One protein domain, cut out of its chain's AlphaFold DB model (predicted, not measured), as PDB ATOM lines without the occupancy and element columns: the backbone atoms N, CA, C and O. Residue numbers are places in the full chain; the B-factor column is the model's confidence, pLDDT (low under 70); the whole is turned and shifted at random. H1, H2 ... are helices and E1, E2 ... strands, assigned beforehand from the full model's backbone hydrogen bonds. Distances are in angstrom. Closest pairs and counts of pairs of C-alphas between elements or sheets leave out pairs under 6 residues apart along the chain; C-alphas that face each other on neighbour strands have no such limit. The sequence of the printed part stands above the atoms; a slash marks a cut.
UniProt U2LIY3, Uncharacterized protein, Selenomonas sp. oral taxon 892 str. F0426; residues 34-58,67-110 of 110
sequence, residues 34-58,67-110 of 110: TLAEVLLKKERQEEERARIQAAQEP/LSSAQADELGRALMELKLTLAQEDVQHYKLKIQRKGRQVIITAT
ATOM      1  N   THR A  34     355.501 391.723 295.418       71.19
ATOM      2  CA  THR A  34     355.763 392.470 296.640       71.19
ATOM      3  C   THR A  34     355.468 391.582 297.852       71.19
ATOM      4  O   THR A  34     354.571 390.736 297.831       71.19
ATOM      5  N   LEU A  35     356.188 391.776 298.963       61.94
ATOM      6  CA  LEU A  35     355.924 391.026 300.203       61.94
ATOM      7  C   LEU A  35     354.444 391.116 300.632       61.94
ATOM      8  O   LEU A  35     353.913 390.169 301.209       61.94
ATOM      9  N   ALA A  36     353.773 392.224 300.302       69.38
ATOM     10  CA  ALA A  36     352.345 392.420 300.519       69.38
ATOM     11  C   ALA A  36     351.476 391.457 299.688       69.38
ATOM     12  O   ALA A  36     350.536 390.871 300.221       69.38
ATOM     13  N   GLU A  37     351.798 391.235 298.412       71.19
ATOM     14  CA  GLU A  37     351.083 390.278 297.557       71.19
ATOM     15  C   GLU A  37     351.264 388.838 298.033       71.19
ATOM     16  O   GLU A  37     350.304 388.065 298.049       71.19
ATOM     17  N   VAL A  38     352.471 388.479 298.477       71.81
ATOM     18  CA  VAL A  38     352.756 387.143 299.019       71.81
ATOM     19  C   VAL A  38     351.979 386.897 300.315       71.81
ATOM     20  O   VAL A  38     351.419 385.814 300.494       71.81
ATOM     21  N   LEU A  39     351.909 387.888 301.208       74.06
ATOM     22  CA  LEU A  39     351.112 387.802 302.437       74.06
ATOM     23  C   LEU A  39     349.616 387.684 302.125       74.06
ATOM     24  O   LEU A  39     348.968 386.771 302.626       74.06
ATOM     25  N   LEU A  40     349.099 388.499 301.202       75.50
ATOM     26  CA  LEU A  40     347.692 388.458 300.792       75.50
ATOM     27  C   LEU A  40     347.305 387.126 300.119       75.50
ATOM     28  O   LEU A  40     346.161 386.673 300.221       75.50
ATOM     29  N   LYS A  41     348.238 386.486 299.402       73.75
ATOM     30  CA  LYS A  41     348.045 385.136 298.847       73.75
ATOM     31  C   LYS A  41     348.018 384.074 299.949       73.75
ATOM     32  O   LYS A  41     347.194 383.164 299.877       73.75
ATOM     33  N   LYS A  42     348.884 384.186 300.961       70.25
ATOM     34  CA  LYS A  42     348.920 383.258 302.103       70.25
ATOM     35  C   LYS A  42     347.659 383.353 302.957       70.25
ATOM     36  O   LYS A  42     347.066 382.319 303.234       70.25
ATOM     37  N   GLU A  43     347.197 384.562 303.273       71.94
ATOM     38  CA  GLU A  43     345.947 384.779 304.019       71.94
ATOM     39  C   GLU A  43     344.746 384.156 303.294       71.94
ATOM     40  O   GLU A  43     343.984 383.400 303.893       71.94
ATOM     41  N   ARG A  44     344.629 384.356 301.971       72.44
ATOM     42  CA  ARG A  44     343.571 383.716 301.168       72.44
ATOM     43  C   ARG A  44     343.629 382.187 301.201       72.44
ATOM     44  O   ARG A  44     342.586 381.542 301.291       72.44
ATOM     45  N   GLN A  45     344.823 381.600 301.146       71.06
ATOM     46  CA  GLN A  45     344.991 380.146 301.237       71.06
ATOM     47  C   GLN A  45     344.662 379.606 302.634       71.06
ATOM     48  O   GLN A  45     344.126 378.505 302.758       71.06
ATOM     49  N   GLU A  46     344.980 380.351 303.689       68.44
ATOM     50  CA  GLU A  46     344.646 379.982 305.065       68.44
ATOM     51  C   GLU A  46     343.144 380.077 305.326       68.44
ATOM     52  O   GLU A  46     342.576 379.154 305.908       68.44
ATOM     53  N   GLU A  47     342.475 381.114 304.821       68.06
ATOM     54  CA  GLU A  47     341.016 381.227 304.874       68.06
ATOM     55  C   GLU A  47     340.321 380.099 304.108       68.06
ATOM     56  O   GLU A  47     339.333 379.542 304.587       68.06
ATOM     57  N   GLU A  48     340.833 379.714 302.937       68.00
ATOM     58  CA  GLU A  48     340.296 378.589 302.171       68.00
ATOM     59  C   GLU A  48     340.482 377.264 302.925       68.00
ATOM     60  O   GLU A  48     339.533 376.489 303.071       68.00
ATOM     61  N   ARG A  49     341.662 377.033 303.515       66.31
ATOM     62  CA  ARG A  49     341.917 375.869 304.382       66.31
ATOM     63  C   ARG A  49     341.031 375.870 305.625       66.31
ATOM     64  O   ARG A  49     340.532 374.811 305.999       66.31
ATOM     65  N   ALA A  50     340.811 377.026 306.244       61.28
ATOM     66  CA  ALA A  50     339.938 377.174 307.402       61.28
ATOM     67  C   ALA A  50     338.472 376.907 307.036       61.28
ATOM     68  O   ALA A  50     337.776 376.229 307.784       61.28
ATOM     69  N   ARG A  51     338.009 377.349 305.859       62.53
ATOM     70  CA  ARG A  51     336.671 377.022 305.339       62.53
ATOM     71  C   ARG A  51     336.513 375.530 305.054       62.53
ATOM     72  O   ARG A  51     335.483 374.964 305.402       62.53
ATOM     73  N   ILE A  52     337.528 374.880 304.481       61.38
ATOM     74  CA  ILE A  52     337.522 373.425 304.244       61.38
ATOM     75  C   ILE A  52     337.502 372.656 305.575       61.38
ATOM     76  O   ILE A  52     336.787 371.667 305.698       61.38
ATOM     77  N   GLN A  53     338.246 373.114 306.586       59.62
ATOM     78  CA  GLN A  53     338.236 372.516 307.926       59.62
ATOM     79  C   GLN A  53     336.915 372.759 308.665       59.62
ATOM     80  O   GLN A  53     336.425 371.854 309.324       59.62
ATOM     81  N   ALA A  54     336.299 373.934 308.515       55.81
ATOM     82  CA  ALA A  54     334.986 374.237 309.084       55.81
ATOM     83  C   ALA A  54     333.834 373.492 308.380       55.81
ATOM     84  O   ALA A  54     332.773 373.307 308.972       55.81
ATOM     85  N   ALA A  55     334.035 373.067 307.128       57.56
ATOM     86  CA  ALA A  55     333.117 372.196 306.396       57.56
ATOM     87  C   ALA A  55     333.278 370.708 306.756       57.56
ATOM     88  O   ALA A  55     332.406 369.909 306.412       57.56
ATOM     89  N   GLN A  56     334.359 370.320 307.445       54.31
ATOM     90  CA  GLN A  56     334.400 369.023 308.112       54.31
ATOM     91  C   GLN A  56     333.488 369.123 309.327       54.31
ATOM     92  O   GLN A  56     333.742 369.908 310.241       54.31
ATOM     93  N   GLU A  57     332.387 368.373 309.295       49.09
ATOM     94  CA  GLU A  57     331.471 368.270 310.426       49.09
ATOM     95  C   GLU A  57     332.276 368.077 311.722       49.09
ATOM     96  O   GLU A  57     333.210 367.263 311.738       49.09
ATOM     97  N   PRO A  58     331.960 368.820 312.803       52.50
ATOM     98  CA  PRO A  58     332.613 368.594 314.082       52.50
ATOM     99  C   PRO A  58     332.481 367.105 314.416       52.50
ATOM    100  O   PRO A  58     331.391 366.554 314.221       52.50
ATOM    101  N   LEU A  67     328.378 356.275 324.940       83.62
ATOM    102  CA  LEU A  67     329.561 355.422 324.853       83.62
ATOM    103  C   LEU A  67     330.617 355.901 325.853       83.62
ATOM    104  O   LEU A  67     330.876 357.101 325.972       83.62
ATOM    105  N   SER A  68     331.250 354.963 326.560       86.81
ATOM    106  CA  SER A  68     332.470 355.272 327.309       86.81
ATOM    107  C   SER A  68     333.609 355.622 326.345       86.81
ATOM    108  O   SER A  68     333.567 355.259 325.168       86.81
ATOM    109  N   SER A  69     334.658 356.287 326.834       84.12
ATOM    110  CA  SER A  69     335.842 356.593 326.018       84.12
ATOM    111  C   SER A  69     336.444 355.336 325.386       84.12
ATOM    112  O   SER A  69     336.690 355.306 324.187       84.12
ATOM    113  N   ALA A  70     336.573 354.261 326.167       86.31
ATOM    114  CA  ALA A  70     337.072 352.980 325.677       86.31
ATOM    115  C   ALA A  70     336.190 352.393 324.560       86.31
ATOM    116  O   ALA A  70     336.712 351.898 323.565       86.31
ATOM    117  N   GLN A  71     334.861 352.483 324.692       88.31
ATOM    118  CA  GLN A  71     333.925 352.007 323.666       88.31
ATOM    119  C   GLN A  71     333.964 352.867 322.398       88.31
ATOM    120  O   GLN A  71     333.845 352.337 321.295       88.31
ATOM    121  N   ALA A  72     334.124 354.184 322.538       86.88
ATOM    122  CA  ALA A  72     334.271 355.094 321.407       86.88
ATOM    123  C   ALA A  72     335.570 354.819 320.629       86.88
ATOM    124  O   ALA A  72     335.539 354.765 319.400       86.88
ATOM    125  N   ASP A  73     336.679 354.571 321.330       87.81
ATOM    126  CA  ASP A  73     337.960 354.208 320.714       87.81
ATOM    127  C   ASP A  73     337.879 352.863 319.983       87.81
ATOM    128  O   ASP A  73     338.359 352.731 318.856       87.81
ATOM    129  N   GLU A  74     337.256 351.860 320.608       91.12
ATOM    130  CA  GLU A  74     337.051 350.538 320.011       91.12
ATOM    131  C   GLU A  74     336.191 350.627 318.742       91.12
ATOM    132  O   GLU A  74     336.567 350.098 317.694       91.12
ATOM    133  N   LEU A  75     335.084 351.376 318.801       90.81
ATOM    134  CA  LEU A  75     334.235 351.643 317.641       90.81
ATOM    135  C   LEU A  75     335.003 352.381 316.535       90.81
ATOM    136  O   LEU A  75     334.879 352.033 315.361       90.81
ATOM    137  N   GLY A  76     335.814 353.377 316.900       88.81
ATOM    138  CA  GLY A  76     336.652 354.123 315.964       88.81
ATOM    139  C   GLY A  76     337.634 353.223 315.211       88.81
ATOM    140  O   GLY A  76     337.737 353.320 313.988       88.81
ATOM    141  N   ARG A  77     338.299 352.296 315.915       92.62
ATOM    142  CA  ARG A  77     339.208 351.311 315.299       92.62
ATOM    143  C   ARG A  77     338.472 350.375 314.345       92.62
ATOM    144  O   ARG A  77     338.908 350.223 313.209       92.62
ATOM    145  N   ALA A  78     337.332 349.823 314.761       93.19
ATOM    146  CA  ALA A  78     336.539 348.926 313.921       93.19
ATOM    147  C   ALA A  78     336.053 349.609 312.628       93.19
ATOM    148  O   ALA A  78     336.091 349.023 311.546       93.19
ATOM    149  N   LEU A  79     335.632 350.877 312.709       91.94
ATOM    150  CA  LEU A  79     335.245 351.658 311.530       91.94
ATOM    151  C   LEU A  79     336.439 351.994 310.626       91.94
ATOM    152  O   LEU A  79     336.286 352.047 309.404       91.94
ATOM    153  N   MET A  80     337.621 352.211 311.204       91.38
ATOM    154  CA  MET A  80     338.849 352.441 310.445       91.38
ATOM    155  C   MET A  80     339.283 351.185 309.687       91.38
ATOM    156  O   MET A  80     339.600 351.278 308.503       91.38
ATOM    157  N   GLU A  81     339.243 350.020 310.334       94.00
ATOM    158  CA  GLU A  81     339.496 348.729 309.688       94.00
ATOM    159  C   GLU A  81     338.525 348.496 308.530       94.00
ATOM    160  O   GLU A  81     338.968 348.230 307.415       94.00
ATOM    161  N   LEU A  82     337.223 348.719 308.748       92.00
ATOM    162  CA  LEU A  82     336.213 348.620 307.691       92.00
ATOM    163  C   LEU A  82     336.546 349.528 306.496       92.00
ATOM    164  O   LEU A  82     336.481 349.093 305.349       92.00
ATOM    165  N   LYS A  83     336.940 350.782 306.749       90.62
ATOM    166  CA  LYS A  83     337.350 351.718 305.691       90.62
ATOM    167  C   LYS A  83     338.579 351.223 304.924       90.62
ATOM    168  O   LYS A  83     338.630 351.383 303.708       90.62
ATOM    169  N   LEU A  84     339.565 350.649 305.614       93.31
ATOM    170  CA  LEU A  84     340.766 350.103 304.979       93.31
ATOM    171  C   LEU A  84     340.437 348.896 304.101       93.31
ATOM    172  O   LEU A  84     340.943 348.822 302.985       93.31
ATOM    173  N   THR A  85     339.570 347.991 304.560       93.00
ATOM    174  CA  THR A  85     339.101 346.855 303.753       93.00
ATOM    175  C   THR A  85     338.397 347.335 302.487       93.00
ATOM    176  O   THR A  85     338.746 346.900 301.395       93.00
ATOM    177  N   LEU A  86     337.489 348.307 302.600       92.94
ATOM    178  CA  LEU A  86     336.803 348.878 301.436       92.94
ATOM    179  C   LEU A  86     337.775 349.545 300.458       92.94
ATOM    180  O   LEU A  86     337.618 349.418 299.249       92.94
ATOM    181  N   ALA A  87     338.810 350.218 300.968       90.62
ATOM    182  CA  ALA A  87     339.853 350.802 300.130       90.62
ATOM    183  C   ALA A  87     340.695 349.731 299.410       90.62
ATOM    184  O   ALA A  87     341.075 349.937 298.262       90.62
ATOM    185  N   GLN A  88     340.970 348.591 300.052       93.56
ATOM    186  CA  GLN A  88     341.640 347.449 299.413       93.56
ATOM    187  C   GLN A  88     340.779 346.811 298.315       93.56
ATOM    188  O   GLN A  88     341.317 346.314 297.329       93.56
ATOM    189  N   GLU A  89     339.456 346.853 298.470       93.38
ATOM    190  CA  GLU A  89     338.472 346.407 297.474       93.38
ATOM    191  C   GLU A  89     338.190 347.466 296.385       93.38
ATOM    192  O   GLU A  89     337.327 347.260 295.533       93.38
ATOM    193  N   ASP A  90     338.911 348.596 296.405       90.81
ATOM    194  CA  ASP A  90     338.752 349.761 295.517       90.81
ATOM    195  C   ASP A  90     337.334 350.384 295.545       90.81
ATOM    196  O   ASP A  90     336.880 351.062 294.620       90.81
ATOM    197  N   VAL A  91     336.615 350.187 296.655       88.44
ATOM    198  CA  VAL A  91     335.285 350.753 296.903       88.44
ATOM    199  C   VAL A  91     335.434 352.150 297.505       88.44
ATOM    200  O   VAL A  91     335.525 352.338 298.718       88.44
ATOM    201  N   GLN A  92     335.439 353.167 296.643       81.81
ATOM    202  CA  GLN A  92     335.607 354.569 297.059       81.81
ATOM    203  C   GLN A  92     334.288 355.259 297.434       81.81
ATOM    204  O   GLN A  92     334.266 356.193 298.238       81.81
ATOM    205  N   HIS A  93     333.174 354.796 296.868       87.19
ATOM    206  CA  HIS A  93     331.854 355.387 297.067       87.19
ATOM    207  C   HIS A  93     330.948 354.418 297.819       87.19
ATOM    208  O   HIS A  93     330.164 353.697 297.210       87.19
ATOM    209  N   TYR A  94     331.044 354.427 299.147       87.44
ATOM    210  CA  TYR A  94     330.171 353.645 300.016       87.44
ATOM    211  C   TYR A  94     329.392 354.543 300.975       87.44
ATOM    212  O   TYR A  94     329.822 355.637 301.349       87.44
ATOM    213  N   LYS A  95     328.224 354.063 301.398       90.19
ATOM    214  CA  LYS A  95     327.417 354.671 302.458       90.19
ATOM    215  C   LYS A  95     327.360 353.732 303.649       90.19
ATOM    216  O   LYS A  95     327.146 352.533 303.493       90.19
ATOM    217  N   LEU A  96     327.497 354.285 304.852       90.75
ATOM    218  CA  LEU A  96     327.293 353.532 306.083       90.75
ATOM    219  C   LEU A  96     325.802 353.497 306.422       90.75
ATOM    220  O   LEU A  96     325.166 354.531 306.625       90.75
ATOM    221  N   LYS A  97     325.240 352.294 306.501       93.06
ATOM    222  CA  LYS A  97     323.899 352.039 307.024       93.06
ATOM    223  C   LYS A  97     324.011 351.554 308.458       93.06
ATOM    224  O   LYS A  97     324.738 350.606 308.735       93.06
ATOM    225  N   ILE A  98     323.252 352.178 309.352       92.56
ATOM    226  CA  ILE A  98     323.176 351.797 310.764       92.56
ATOM    227  C   ILE A  98     321.805 351.170 311.009       92.56
ATOM    228  O   ILE A  98     320.775 351.782 310.730       92.56
ATOM    229  N   GLN A  99     321.780 349.938 311.514       93.94
ATOM    230  CA  GLN A  99     320.551 349.208 311.820       93.94
ATOM    231  C   GLN A  99     320.572 348.691 313.255       93.94
ATOM    232  O   GLN A  99     321.564 348.127 313.708       93.94
ATOM    233  N   ARG A 100     319.444 348.812 313.960       94.94
ATOM    234  CA  ARG A 100     319.247 348.162 315.258       94.94
ATOM    235  C   ARG A 100     318.520 346.834 315.065       94.94
ATOM    236  O   ARG A 100     317.404 346.812 314.554       94.94
ATOM    237  N   LYS A 101     319.115 345.736 315.531       95.12
ATOM    238  CA  LYS A 101     318.488 344.408 315.592       95.12
ATOM    239  C   LYS A 101     318.446 343.935 317.042       95.12
ATOM    240  O   LYS A 101     319.442 343.487 317.601       95.12
ATOM    241  N   GLY A 102     317.287 344.087 317.682       94.12
ATOM    242  CA  GLY A 102     317.106 343.764 319.100       94.12
ATOM    243  C   GLY A 102     318.032 344.584 320.006       94.12
ATOM    244  O   GLY A 102     317.822 345.789 320.188       94.12
ATOM    245  N   ARG A 103     319.044 343.911 320.575       92.75
ATOM    246  CA  ARG A 103     320.083 344.491 321.453       92.75
ATOM    247  C   ARG A 103     321.391 344.817 320.722       92.75
ATOM    248  O   ARG A 103     322.362 345.172 321.375       92.75
ATOM    249  N   GLN A 104     321.428 344.682 319.399       92.19
ATOM    250  CA  GLN A 104     322.612 344.940 318.585       92.19
ATOM    251  C   GLN A 104     322.409 346.168 317.703       92.19
ATOM    252  O   GLN A 104     321.314 346.395 317.181       92.19
ATOM    253  N   VAL A 105     323.485 346.927 317.511       91.06
ATOM    254  CA  VAL A 105     323.608 347.944 316.465       91.06
ATOM    255  C   VAL A 105     324.624 347.423 315.459       91.06
ATOM    256  O   VAL A 105     325.717 347.021 315.840       91.06
ATOM    257  N   ILE A 106     324.238 347.381 314.189       93.12
ATOM    258  CA  ILE A 106     325.052 346.868 313.089       93.12
ATOM    259  C   ILE A 106     325.316 348.024 312.137       93.12
ATOM    260  O   ILE A 106     324.379 348.708 311.716       93.12
ATOM    261  N   ILE A 107     326.587 348.223 311.806       93.44
ATOM    262  CA  ILE A 107     327.037 349.194 310.814       93.44
ATOM    263  C   ILE A 107     327.467 348.409 309.577       93.44
ATOM    264  O   ILE A 107     328.226 347.449 309.679       93.44
ATOM    265  N   THR A 108     326.948 348.780 308.412       93.25
ATOM    266  CA  THR A 108     327.222 348.096 307.144       93.25
ATOM    267  C   THR A 108     327.595 349.117 306.085       93.25
ATOM    268  O   THR A 108     326.888 350.112 305.929       93.25
ATOM    269  N   ALA A 109     328.677 348.873 305.352       91.25
ATOM    270  CA  ALA A 109     329.013 349.635 304.156       91.25
ATOM    271  C   ALA A 109     328.276 349.045 302.946       91.25
ATOM    272  O   ALA A 109     328.300 347.833 302.740       91.25
ATOM    273  N   THR A 110     327.582 349.897 302.193       82.75
ATOM    274  CA  THR A 110     326.855 349.548 300.957       82.75
ATOM    275  C   THR A 110     327.176 350.505 299.838       82.75
ATOM    276  O   THR A 110     327.367 351.701 300.169       82.75
TER     277      THR A 110
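This is residues 34 to 58 and 67 to 110 of the 110 residues of an uncharacterized protein of Selenomonas sp. oral taxon 892 str. F0426 (UniProt U2LIY3). A two-strand hairpin, E1 and E2, has helix H2 near its strand E2, while helix H1 sticks out as a free arm along the longest axis. The printed part has 69 residues, with two named helices and two named strands in the order H1, H2, E1, E2; the sheet, E1 - E2, is antiparallel and the class is mixed. The whole is extended, with a radius of gyration of the C-alphas of 19.7 A and spans of 65 by 32 by 17 A.

Find C-alpha 96 at (327.293, 353.532, 306.083); there E1, residues 96 to 101, begins. E2, residues 104 to 109, ends at C-alpha 109, (329.013, 349.635, 304.156). H2, residues 69 to 88, measures 28.7 A. H1, residues 35 to 54, measures 28.3 A from C-alpha 35 at (355.924, 391.026, 300.203).

Look first at the hairpin E1 and E2, antiparallel at 156 degrees, where N 97 and O 108 are within hydrogen-bond range at 2.8 A. H2 and E2 are near each other, with 8 pairs of C-alphas within 10 A. H1 is apart from H2, E1 and E2. In H1 and H2 every O i to N i+4 pair is within hydrogen-bond range.

The C-alphas farthest apart, of Thr 34 and Gly 102, are 66.1 A apart. Residues 59 to 66 are not printed; C-alphas 58 and 67 stand 17.3 A apart across this cut. Of the links printed whole, none is long. Confidence is under 70 at residues 35 to 36 and 46 to 58.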